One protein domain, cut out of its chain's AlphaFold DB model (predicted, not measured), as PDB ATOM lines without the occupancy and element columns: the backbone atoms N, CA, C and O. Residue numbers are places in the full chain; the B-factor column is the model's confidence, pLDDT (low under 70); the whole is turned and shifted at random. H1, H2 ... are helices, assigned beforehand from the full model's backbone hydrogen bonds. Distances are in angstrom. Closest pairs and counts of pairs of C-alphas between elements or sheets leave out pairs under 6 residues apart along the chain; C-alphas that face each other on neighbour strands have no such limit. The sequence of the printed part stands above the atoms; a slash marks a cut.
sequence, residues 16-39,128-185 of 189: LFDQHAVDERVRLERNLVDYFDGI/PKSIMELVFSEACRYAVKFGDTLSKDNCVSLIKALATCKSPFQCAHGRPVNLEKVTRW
ATOM      1  N   LEU A  16     117.749 292.516 199.501       89.38
ATOM      2  CA  LEU A  16     117.397 291.514 200.497       89.38
ATOM      3  C   LEU A  16     118.596 290.591 200.703       89.38
ATOM      4  O   LEU A  16     119.179 290.105 199.731       89.38
ATOM      5  N   PHE A  17     118.937 290.359 201.967       90.31
ATOM      6  CA  PHE A  17     120.004 289.458 202.382       90.31
ATOM      7  C   PHE A  17     119.416 288.307 203.188       90.31
ATOM      8  O   PHE A  17     118.574 288.521 204.061       90.31
ATOM      9  N   ASP A  18     119.892 287.096 202.920       91.88
ATOM     10  CA  ASP A  18     119.627 285.946 203.777       91.88
ATOM     11  C   ASP A  18     120.510 286.044 205.033       91.88
ATOM     12  O   ASP A  18     121.735 285.933 204.954       91.88
ATOM     13  N   GLN A  19     119.893 286.269 206.198       93.19
ATOM     14  CA  GLN A  19     120.614 286.452 207.463       93.19
ATOM     15  C   GLN A  19     121.512 285.259 207.823       93.19
ATOM     16  O   GLN A  19     122.597 285.457 208.369       93.19
ATOM     17  N   HIS A  20     121.083 284.035 207.495       93.12
ATOM     18  CA  HIS A  20     121.852 282.826 207.756       93.12
ATOM     19  C   HIS A  20     123.069 282.782 206.834       93.12
ATOM     20  O   HIS A  20     124.197 282.679 207.310       93.12
ATOM     21  N   ALA A  21     122.861 282.960 205.527       92.50
ATOM     22  CA  ALA A  21     123.943 282.925 204.545       92.50
ATOM     23  C   ALA A  21     124.997 284.024 204.780       92.50
ATOM     24  O   ALA A  21     126.191 283.805 204.552       92.50
ATOM     25  N   VAL A  22     124.562 285.199 205.247       94.94
ATOM     26  CA  VAL A  22     125.453 286.301 205.624       94.94
ATOM     27  C   VAL A  22     126.285 285.945 206.856       94.94
ATOM     28  O   VAL A  22     127.507 286.089 206.814       94.94
ATOM     29  N   ASP A  23     125.663 285.460 207.935       96.00
ATOM     30  CA  ASP A  23     126.400 285.104 209.153       96.00
ATOM     31  C   ASP A  23     127.356 283.921 208.918       96.00
ATOM     32  O   ASP A  23     128.499 283.943 209.375       96.00
ATOM     33  N   GLU A  24     126.963 282.935 208.105       95.19
ATOM     34  CA  GLU A  24     127.857 281.858 207.663       95.19
ATOM     35  C   GLU A  24     129.105 282.390 206.944       95.19
ATOM     36  O   GLU A  24     130.217 281.951 207.240       95.19
ATOM     37  N   ARG A  25     128.943 283.339 206.011       95.94
ATOM     38  CA  ARG A  25     130.061 283.954 205.275       95.94
ATOM     39  C   ARG A  25     131.005 284.693 206.221       95.94
ATOM     40  O   ARG A  25     132.216 284.468 206.166       95.94
ATOM     41  N   VAL A  26     130.463 285.527 207.106       97.12
ATOM     42  CA  VAL A  26     131.257 286.280 208.088       97.12
ATOM     43  C   VAL A  26     132.058 285.332 208.983       97.12
ATOM     44  O   VAL A  26     133.260 285.522 209.182       97.12
ATOM     45  N   ARG A  27     131.422 284.271 209.488       96.25
ATOM     46  CA  ARG A  27     132.072 283.274 210.353       96.25
ATOM     47  C   ARG A  27     133.127 282.461 209.622       96.25
ATOM     48  O   ARG A  27     134.200 282.256 210.179       96.25
ATOM     49  N   LEU A  28     132.845 282.023 208.398       96.12
ATOM     50  CA  LEU A  28     133.792 281.282 207.569       96.12
ATOM     51  C   LEU A  28     135.092 282.067 207.392       96.12
ATOM     52  O   LEU A  28     136.164 281.543 207.681       96.12
ATOM     53  N   GLU A  29     135.009 283.317 206.937       96.69
ATOM     54  CA  GLU A  29     136.215 284.106 206.673       96.69
ATOM     55  C   GLU A  29     136.980 284.437 207.950       96.69
ATOM     56  O   GLU A  29     138.207 284.358 207.958       96.69
ATOM     57  N   ARG A  30     136.273 284.708 209.052       96.38
ATOM     58  CA  ARG A  30     136.907 284.876 210.361       96.38
ATOM     59  C   ARG A  30     137.632 283.606 210.811       96.38
ATOM     60  O   ARG A  30     138.774 283.686 211.239       96.38
ATOM     61  N   ASN A  31     136.997 282.440 210.685       96.56
ATOM     62  CA  ASN A  31     137.620 281.161 211.023       96.56
ATOM     63  C   ASN A  31     138.868 280.904 210.169       96.56
ATOM     64  O   ASN A  31     139.883 280.475 210.700       96.56
ATOM     65  N   LEU A  32     138.823 281.200 208.866       96.19
ATOM     66  CA  LEU A  32     139.991 281.056 207.994       96.19
ATOM     67  C   LEU A  32     141.135 281.985 208.409       96.19
ATOM     68  O   LEU A  32     142.278 281.550 208.428       96.19
ATOM     69  N   VAL A  33     140.851 283.235 208.781       95.69
ATOM     70  CA  VAL A  33     141.884 284.132 209.327       95.69
ATOM     71  C   VAL A  33     142.498 283.547 210.600       95.69
ATOM     72  O   VAL A  33     143.714 283.566 210.759       95.69
ATOM     73  N   ASP A  34     141.671 282.984 211.481       96.31
ATOM     74  CA  ASP A  34     142.142 282.411 212.739       96.31
ATOM     75  C   ASP A  34     142.983 281.140 212.524       96.31
ATOM     76  O   ASP A  34     143.956 280.950 213.247       96.31
ATOM     77  N   TYR A  35     142.676 280.310 211.520       97.75
ATOM     78  CA  TYR A  35     143.359 279.032 211.259       97.75
ATOM     79  C   TYR A  35     144.592 279.113 210.350       97.75
ATOM     80  O   TYR A  35     145.265 278.100 210.154       97.75
ATOM     81  N   PHE A  36     144.907 280.282 209.795       96.94
ATOM     82  CA  PHE A  36     146.073 280.474 208.933       96.94
ATOM     83  C   PHE A  36     147.174 281.280 209.621       96.94
ATOM     84  O   PHE A  36     146.913 282.273 210.299       96.94
ATOM     85  N   ASP A  37     148.418 280.871 209.392       93.44
ATOM     86  CA  ASP A  37     149.619 281.660 209.650       93.44
ATOM     87  C   ASP A  37     150.301 281.963 208.309       93.44
ATOM     88  O   ASP A  37     150.891 281.095 207.657       93.44
ATOM     89  N   GLY A  38     150.108 283.191 207.823       91.69
ATOM     90  CA  GLY A  38     150.502 283.595 206.475       91.69
ATOM     91  C   GLY A  38     149.819 282.753 205.391       91.69
ATOM     92  O   GLY A  38     148.635 282.926 205.107       91.69
ATOM     93  N   ILE A  39     150.585 281.860 204.759       91.19
ATOM     94  CA  ILE A  39     150.123 280.963 203.683       91.19
ATOM     95  C   ILE A  39     150.068 279.488 204.107       91.19
ATOM     96  O   ILE A  39     149.954 278.614 203.243       91.19
ATOM     97  N   PRO A 128     142.501 272.281 201.205       95.31
ATOM     98  CA  PRO A 128     142.065 270.898 201.053       95.31
ATOM     99  C   PRO A 128     140.588 270.761 201.401       95.31
ATOM    100  O   PRO A 128     140.098 271.357 202.369       95.31
ATOM    101  N   LYS A 129     139.870 269.957 200.622       94.81
ATOM    102  CA  LYS A 129     138.434 269.749 200.783       94.81
ATOM    103  C   LYS A 129     138.122 269.155 202.155       94.81
ATOM    104  O   LYS A 129     137.194 269.627 202.807       94.81
ATOM    105  N   SER A 130     138.928 268.197 202.619       95.06
ATOM    106  CA  SER A 130     138.774 267.555 203.932       95.06
ATOM    107  C   SER A 130     138.774 268.550 205.098       95.06
ATOM    108  O   SER A 130     137.995 268.394 206.037       95.06
ATOM    109  N   ILE A 131     139.597 269.602 205.030       96.19
ATOM    110  CA  ILE A 131     139.627 270.661 206.046       96.19
ATOM    111  C   ILE A 131     138.449 271.614 205.844       96.19
ATOM    112  O   ILE A 131     137.741 271.940 206.796       96.19
ATOM    113  N   MET A 132     138.211 272.053 204.606       96.31
ATOM    114  CA  MET A 132     137.172 273.045 204.316       96.31
ATOM    115  C   MET A 132     135.773 272.571 204.703       96.31
ATOM    116  O   MET A 132     135.003 273.363 205.239       96.31
ATOM    117  N   GLU A 133     135.453 271.289 204.526       95.56
ATOM    118  CA  GLU A 133     134.182 270.708 204.982       95.56
ATOM    119  C   GLU A 133     133.959 270.900 206.493       95.56
ATOM    120  O   GLU A 133     132.848 271.220 206.926       95.56
ATOM    121  N   LEU A 134     135.016 270.786 207.302       96.75
ATOM    122  CA  LEU A 134     134.950 271.005 208.748       96.75
ATOM    123  C   LEU A 134     134.780 272.481 209.103       96.75
ATOM    124  O   LEU A 134     134.036 272.793 210.038       96.75
ATOM    125  N   VAL A 135     135.442 273.377 208.364       96.62
ATOM    126  CA  VAL A 135     135.339 274.830 208.564       96.62
ATOM    127  C   VAL A 135     133.950 275.333 208.160       96.62
ATOM    128  O   VAL A 135     133.355 276.124 208.893       96.62
ATOM    129  N   PHE A 136     133.388 274.839 207.052       94.88
ATOM    130  CA  PHE A 136     132.010 275.136 206.650       94.88
ATOM    131  C   PHE A 136     131.010 274.632 207.686       94.88
ATOM    132  O   PHE A 136     130.140 275.386 208.119       94.88
ATOM    133  N   SER A 137     131.162 273.383 208.140       94.00
ATOM    134  CA  SER A 137     130.292 272.813 209.171       94.00
ATOM    135  C   SER A 137     130.343 273.616 210.473       94.00
ATOM    136  O   SER A 137     129.310 273.840 211.105       94.00
ATOM    137  N   GLU A 138     131.525 274.098 210.860       95.25
ATOM    138  CA  GLU A 138     131.706 274.951 212.033       95.25
ATOM    139  C   GLU A 138     131.041 276.322 211.869       95.25
ATOM    140  O   GLU A 138     130.309 276.749 212.761       95.25
ATOM    141  N   ALA A 139     131.245 276.994 210.731       94.88
ATOM    142  CA  ALA A 139     130.606 278.275 210.440       94.88
ATOM    143  C   ALA A 139     129.077 278.141 210.451       94.88
ATOM    144  O   ALA A 139     128.400 278.918 211.124       94.88
ATOM    145  N   CYS A 140     128.554 277.103 209.793       91.81
ATOM    146  CA  CYS A 140     127.133 276.796 209.767       91.81
ATOM    147  C   CYS A 140     126.599 276.546 211.176       91.81
ATOM    148  O   CYS A 140     125.605 277.152 211.559       91.81
ATOM    149  N   ARG A 141     127.237 275.683 211.979       92.31
ATOM    150  CA  ARG A 141     126.744 275.281 213.311       92.31
ATOM    151  C   ARG A 141     126.420 276.470 214.211       92.31
ATOM    152  O   ARG A 141     125.400 276.425 214.889       92.31
ATOM    153  N   TYR A 142     127.250 277.508 214.180       91.81
ATOM    154  CA  TYR A 142     127.106 278.683 215.042       91.81
ATOM    155  C   TYR A 142     126.447 279.886 214.361       91.81
ATOM    156  O   TYR A 142     126.283 280.912 215.017       91.81
ATOM    157  N   ALA A 143     126.099 279.786 213.077       93.38
ATOM    158  CA  ALA A 143     125.398 280.848 212.369       93.38
ATOM    159  C   ALA A 143     123.957 281.012 212.869       93.38
ATOM    160  O   ALA A 143     123.346 280.038 213.318       93.38
ATOM    161  N   VAL A 144     123.408 282.221 212.714       93.19
ATOM    162  CA  VAL A 144     121.977 282.528 212.905       93.19
ATOM    163  C   VAL A 144     121.110 281.462 212.232       93.19
ATOM    164  O   VAL A 144     121.352 281.091 211.083       93.19
ATOM    165  N   LYS A 145     120.107 280.950 212.945       91.62
ATOM    166  CA  LYS A 145     119.252 279.832 212.538       91.62
ATOM    167  C   LYS A 145     117.849 280.277 212.157       91.62
ATOM    168  O   LYS A 145     117.430 281.416 212.352       91.62
ATOM    169  N   PHE A 146     117.113 279.341 211.567       85.44
ATOM    170  CA  PHE A 146     115.697 279.532 211.297       85.44
ATOM    171  C   PHE A 146     114.938 279.775 212.607       85.44
ATOM    172  O   PHE A 146     115.097 279.020 213.562       85.44
ATOM    173  N   GLY A 147     114.105 280.817 212.627       87.81
ATOM    174  CA  GLY A 147     113.359 281.241 213.813       87.81
ATOM    175  C   GLY A 147     114.091 282.262 214.689       87.81
ATOM    176  O   GLY A 147     113.440 282.935 215.489       87.81
ATOM    177  N   ASP A 148     115.400 282.459 214.499       90.94
ATOM    178  CA  ASP A 148     116.139 283.489 215.226       90.94
ATOM    179  C   ASP A 148     115.710 284.880 214.751       90.94
ATOM    180  O   ASP A 148     115.783 285.217 213.564       90.94
ATOM    181  N   THR A 149     115.285 285.712 215.702       92.69
ATOM    182  CA  THR A 149     114.955 287.116 215.445       92.69
ATOM    183  C   THR A 149     116.158 287.991 215.768       92.69
ATOM    184  O   THR A 149     116.688 287.955 216.878       92.69
ATOM    185  N   LEU A 150     116.576 288.813 214.807       94.06
ATOM    186  CA  LEU A 150     117.639 289.793 215.002       94.06
ATOM    187  C   LEU A 150     117.050 291.177 215.282       94.06
ATOM    188  O   LEU A 150     116.127 291.631 214.604       94.06
ATOM    189  N   SER A 151     117.617 291.875 216.269       96.62
ATOM    190  CA  SER A 151     117.358 293.302 216.442       96.62
ATOM    191  C   SER A 151     117.893 294.082 215.238       96.62
ATOM    192  O   SER A 151     118.809 293.640 214.538       96.62
ATOM    193  N   LYS A 152     117.367 295.291 215.018       95.88
ATOM    194  CA  LYS A 152     117.858 296.175 213.952       95.88
ATOM    195  C   LYS A 152     119.367 296.430 214.066       95.88
ATOM    196  O   LYS A 152     120.059 296.415 213.050       95.88
ATOM    197  N   ASP A 153     119.876 296.606 215.282       97.62
ATOM    198  CA  ASP A 153     121.301 296.847 215.529       97.62
ATOM    199  C   ASP A 153     122.163 295.621 215.205       97.62
ATOM    200  O   ASP A 153     123.245 295.764 214.625       97.62
ATOM    201  N   ASN A 154     121.664 294.413 215.490       96.12
ATOM    202  CA  ASN A 154     122.326 293.171 215.089       96.12
ATOM    203  C   ASN A 154     122.362 293.037 213.564       96.12
ATOM    204  O   ASN A 154     123.415 292.724 213.015       96.12
ATOM    205  N   CYS A 155     121.263 293.347 212.867       95.81
ATOM    206  CA  CYS A 155     121.239 293.356 211.401       95.81
ATOM    207  C   CYS A 155     122.263 294.345 210.828       95.81
ATOM    208  O   CYS A 155     123.042 293.991 209.946       95.81
ATOM    209  N   VAL A 156     122.308 295.576 211.346       96.50
ATOM    210  CA  VAL A 156     123.286 296.589 210.916       96.50
ATOM    211  C   VAL A 156     124.716 296.105 211.152       96.50
ATOM    212  O   VAL A 156     125.568 296.257 210.277       96.50
ATOM    213  N   SER A 157     124.987 295.508 212.311       97.38
ATOM    214  CA  SER A 157     126.314 294.982 212.648       97.38
ATOM    215  C   SER A 157     126.715 293.826 211.734       97.38
ATOM    216  O   SER A 157     127.851 293.783 211.265       97.38
ATOM    217  N   LEU A 158     125.774 292.938 211.414       96.00
ATOM    218  CA  LEU A 158     125.989 291.801 210.527       96.00
ATOM    219  C   LEU A 158     126.308 292.250 209.092       96.00
ATOM    220  O   LEU A 158     127.257 291.754 208.491       96.00
ATOM    221  N   ILE A 159     125.588 293.245 208.567       96.19
ATOM    222  CA  ILE A 159     125.872 293.820 207.242       96.19
ATOM    223  C   ILE A 159     127.221 294.548 207.219       96.19
ATOM    224  O   ILE A 159     127.971 294.422 206.252       96.19
ATOM    225  N   LYS A 160     127.576 295.273 208.289       97.00
ATOM    226  CA  LYS A 160     128.911 295.880 208.415       97.00
ATOM    227  C   LYS A 160     130.011 294.823 208.420       97.00
ATOM    228  O   LYS A 160     131.014 295.009 207.743       97.00
ATOM    229  N   ALA A 161     129.818 293.720 209.142       97.50
ATOM    230  CA  ALA A 161     130.766 292.613 209.153       97.50
ATOM    231  C   ALA A 161     130.889 291.971 207.763       97.50
ATOM    232  O   ALA A 161     132.004 291.786 207.280       97.50
ATOM    233  N   LEU A 162     129.766 291.729 207.077       96.00
ATOM    234  CA  LEU A 162     129.759 291.216 205.707       96.00
ATOM    235  C   LEU A 162     130.568 292.106 204.763       96.00
ATOM    236  O   LEU A 162     131.350 291.592 203.974       96.00
ATOM    237  N   ALA A 163     130.437 293.430 204.870       95.25
ATOM    238  CA  ALA A 163     131.169 294.376 204.028       95.25
ATOM    239  C   ALA A 163     132.702 294.307 204.195       95.25
ATOM    240  O   ALA A 163     133.425 294.797 203.333       95.25
ATOM    241  N   THR A 164     133.201 293.703 205.280       96.00
ATOM    242  CA  THR A 164     134.641 293.472 205.493       96.00
ATOM    243  C   THR A 164     135.141 292.147 204.918       96.00
ATOM    244  O   THR A 164     136.352 291.937 204.835       96.00
ATOM    245  N   CYS A 165     134.237 291.253 204.510       95.62
ATOM    246  CA  CYS A 165     134.595 289.982 203.893       95.62
ATOM    247  C   CYS A 165     135.207 290.192 202.501       95.62
ATOM    248  O   CYS A 165     134.804 291.074 201.744       95.62
ATOM    249  N   LYS A 166     136.137 289.315 202.126       93.00
ATOM    250  CA  LYS A 166     136.738 289.230 200.791       93.00
ATOM    251  C   LYS A 166     135.714 288.821 199.733       93.00
ATOM    252  O   LYS A 166     135.844 289.220 198.578       93.00
ATOM    253  N   SER A 167     134.710 288.020 200.092       89.31
ATOM    254  CA  SER A 167     133.662 287.564 199.166       89.31
ATOM    255  C   SER A 167     132.258 287.817 199.729       89.31
ATOM    256  O   SER A 167     131.530 286.871 200.035       89.31
ATOM    257  N   PRO A 168     131.840 289.092 199.849       88.88
ATOM    258  CA  PRO A 168     130.627 289.481 200.568       88.88
ATOM    259  C   PRO A 168     129.331 289.102 199.845       88.88
ATOM    260  O   PRO A 168     128.283 289.057 200.471       88.88
ATOM    261  N   PHE A 169     129.380 288.818 198.539       85.12
ATOM    262  CA  PHE A 169     128.199 288.467 197.738       85.12
ATOM    263  C   PHE A 169     128.049 286.960 197.493       85.12
ATOM    264  O   PHE A 169     127.140 286.535 196.785       85.12
ATOM    265  N   GLN A 170     128.910 286.139 198.095       83.69
ATOM    266  CA  GLN A 170     128.893 284.685 197.968       83.69
ATOM    267  C   GLN A 170     128.709 284.058 199.351       83.69
ATOM    268  O   GLN A 170     129.397 284.422 200.295       83.69
ATOM    269  N   CYS A 171     127.795 283.111 199.519       80.19
ATOM    270  CA  CYS A 171     127.588 282.398 200.770       80.19
ATOM    271  C   CYS A 171     128.777 281.480 201.033       80.19
ATOM    272  O   CYS A 171     129.587 281.229 200.133       80.19
ATOM    273  N   ALA A 172     128.891 280.961 202.253       68.19
ATOM    274  CA  ALA A 172     129.968 280.038 202.610       68.19
ATOM    275  C   ALA A 172     130.064 278.836 201.646       68.19
ATOM    276  O   ALA A 172     131.158 278.396 201.319       68.19
ATOM    277  N   HIS A 173     128.931 278.390 201.098       74.75
ATOM    278  CA  HIS A 173     128.822 277.249 200.183       74.75
ATOM    279  C   HIS A 173     128.855 277.616 198.686       74.75
ATOM    280  O   HIS A 173     128.652 276.753 197.833       74.75
ATOM    281  N   GLY A 174     129.064 278.888 198.341       65.69
ATOM    282  CA  GLY A 174     129.302 279.317 196.962       65.69
ATOM    283  C   GLY A 174     128.118 279.915 196.186       65.69
ATOM    284  O   GLY A 174     128.316 280.340 195.051       65.69
ATOM    285  N   ARG A 175     126.915 279.986 196.770       74.00
ATOM    286  CA  ARG A 175     125.702 280.605 196.177       74.00
ATOM    287  C   ARG A 175     125.648 282.115 196.460       74.00
ATOM    288  O   ARG A 175     126.321 282.540 197.382       74.00
ATOM    289  N   PRO A 176     124.865 282.948 195.759       65.31
ATOM    290  CA  PRO A 176     124.698 284.354 196.148       65.31
ATOM    291  C   PRO A 176     124.088 284.512 197.557       65.31
ATOM    292  O   PRO A 176     123.178 283.757 197.898       65.31
ATOM    293  N   VAL A 177     124.558 285.469 198.375       71.62
ATOM    294  CA  VAL A 177     123.921 285.791 199.690       71.62
ATOM    295  C   VAL A 177     122.763 286.783 199.578       71.62
ATOM    296  O   VAL A 177     121.972 286.935 200.509       71.62
ATOM    297  N   ASN A 178     122.692 287.494 198.457       72.00
ATOM    298  CA  ASN A 178     121.707 288.520 198.170       72.00
ATOM    299  C   ASN A 178     120.928 288.174 196.900       72.00
ATOM    300  O   ASN A 178     121.438 287.531 195.982       72.00
ATOM    301  N   LEU A 179     119.690 288.658 196.838       60.84
ATOM    302  CA  LEU A 179     118.889 288.649 195.620       60.84
ATOM    303  C   LEU A 179     118.790 290.081 195.088       60.84
ATOM    304  O   LEU A 179     118.153 290.941 195.696       60.84
ATOM    305  N   GLU A 180     119.407 290.346 193.938       49.19
ATOM    306  CA  GLU A 180     119.200 291.594 193.203       49.19
ATOM    307  C   GLU A 180     117.983 291.454 192.283       49.19
ATOM    308  O   GLU A 180     118.103 290.945 191.168       49.19
ATOM    309  N   LYS A 181     116.813 291.882 192.785       45.19
ATOM    310  CA  LYS A 181     115.667 292.497 192.072       45.19
ATOM    311  C   LYS A 181     114.358 292.235 192.824       45.19
ATOM    312  O   LYS A 181     113.770 291.165 192.712       45.19
ATOM    313  N   VAL A 182     113.823 293.270 193.472       45.91
ATOM    314  CA  VAL A 182     112.373 293.399 193.692       45.91
ATOM    315  C   VAL A 182     111.896 294.582 192.860       45.91
ATOM    316  O   VAL A 182     111.823 295.718 193.328       45.91
ATOM    317  N   THR A 183     111.607 294.350 191.582       40.91
ATOM    318  CA  THR A 183     110.899 295.347 190.777       40.91
ATOM    319  C   THR A 183     109.419 295.310 191.144       40.91
ATOM    320  O   THR A 183     108.703 294.404 190.730       40.91
ATOM    321  N   ARG A 184     108.986 296.361 191.856       36.41
ATOM    322  CA  ARG A 184     107.592 296.807 192.027       36.41
ATOM    323  C   ARG A 184     106.766 296.014 193.056       36.41
ATOM    324  O   ARG A 184     106.054 295.076 192.721       36.41
ATOM    325  N   TRP A 185     106.755 296.503 194.298       38.41
ATOM    326  CA  TRP A 185     105.629 296.284 195.212       38.41
ATOM    327  C   TRP A 185     104.387 296.947 194.597       38.41
ATOM    328  O   TRP A 185     104.242 298.170 194.645       38.41
TER     329      TRP A 185
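What this domain is: This is residues 16 to 39 and 128 to 185 of the 189 residues of the protein "MutL_C domain-containing protein" of Leptidea sinapis (UniProt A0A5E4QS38). Three helices make a slab with H1 in the middle and H2 and H3 packed on opposite sides of it, each slanting steeply across H1 and apart from the other. A long stretch with no named element, residues 164 to 185, winds along one side of the helices, is tied by a short antiparallel pairing to the residues just before H1, and trails away from the helices with residues 180 to 185. The printed part has 82 residues with three named helices, in the order H1, H2, H3, and no named strand; its class is all helix. It is only just compact, close to loose, with a radius of gyration of the C-alphas of 13.6 A, and elongated, with spans of 47 by 24 by 21 A.

How they stand to each other: Begin with the longest helix, H1, residues 19 to 35. H2, residues 129 to 142, touches it with residues 135 to 140 alone; look for the closest C-alphas at Arg 27 and Ala 139, 5.2 A apart. The two run opposite ways at a steep tilt of 53 degrees. H3, residues 152 to 163, touches H1, which meets it with residues 19 to 26 alone; here the closest C-alphas are those of Val 26 and Leu 162, 5.7 A apart. H1 and H3 run the same way at a steep tilt of 50 degrees. H2 and H3 are apart, although a short link of 9 residues joins them. In H1 and H3 every O i to N i+4 pair is within hydrogen-bond range; in H2 it is 9 of 10. Look also at residues 16 to 17, which pair antiparallel with residues 178 to 179.

Where its parts are: Find C-alpha 19 at (120.614, 286.452, 207.463); from there H1 runs 24.2 A to C-alpha 35 at (143.359, 279.032, 211.259). H2 runs 20.3 A from C-alpha 129 to C-alpha 142. H3 runs 16.7 A from C-alpha 152 and ends at C-alpha 163, at (131.169, 294.376, 204.028).

The domain as a whole: The two C-alphas farthest apart are those of Asp 37 and Trp 185, at 48.6 A. Residues 40 to 127 are not printed, and across this cut C-alphas 39 and 128 are 13.2 A apart; the link across the cut joins H1 to H2. Follow residues 164 to 185, whose C-alphas lie 6 to 28 A from the mean of the C-alphas. The mean pLDDT of the printed part is 87.8, and the model's confidence is under 70 at residues 172, 174, 176 and 179 to 185.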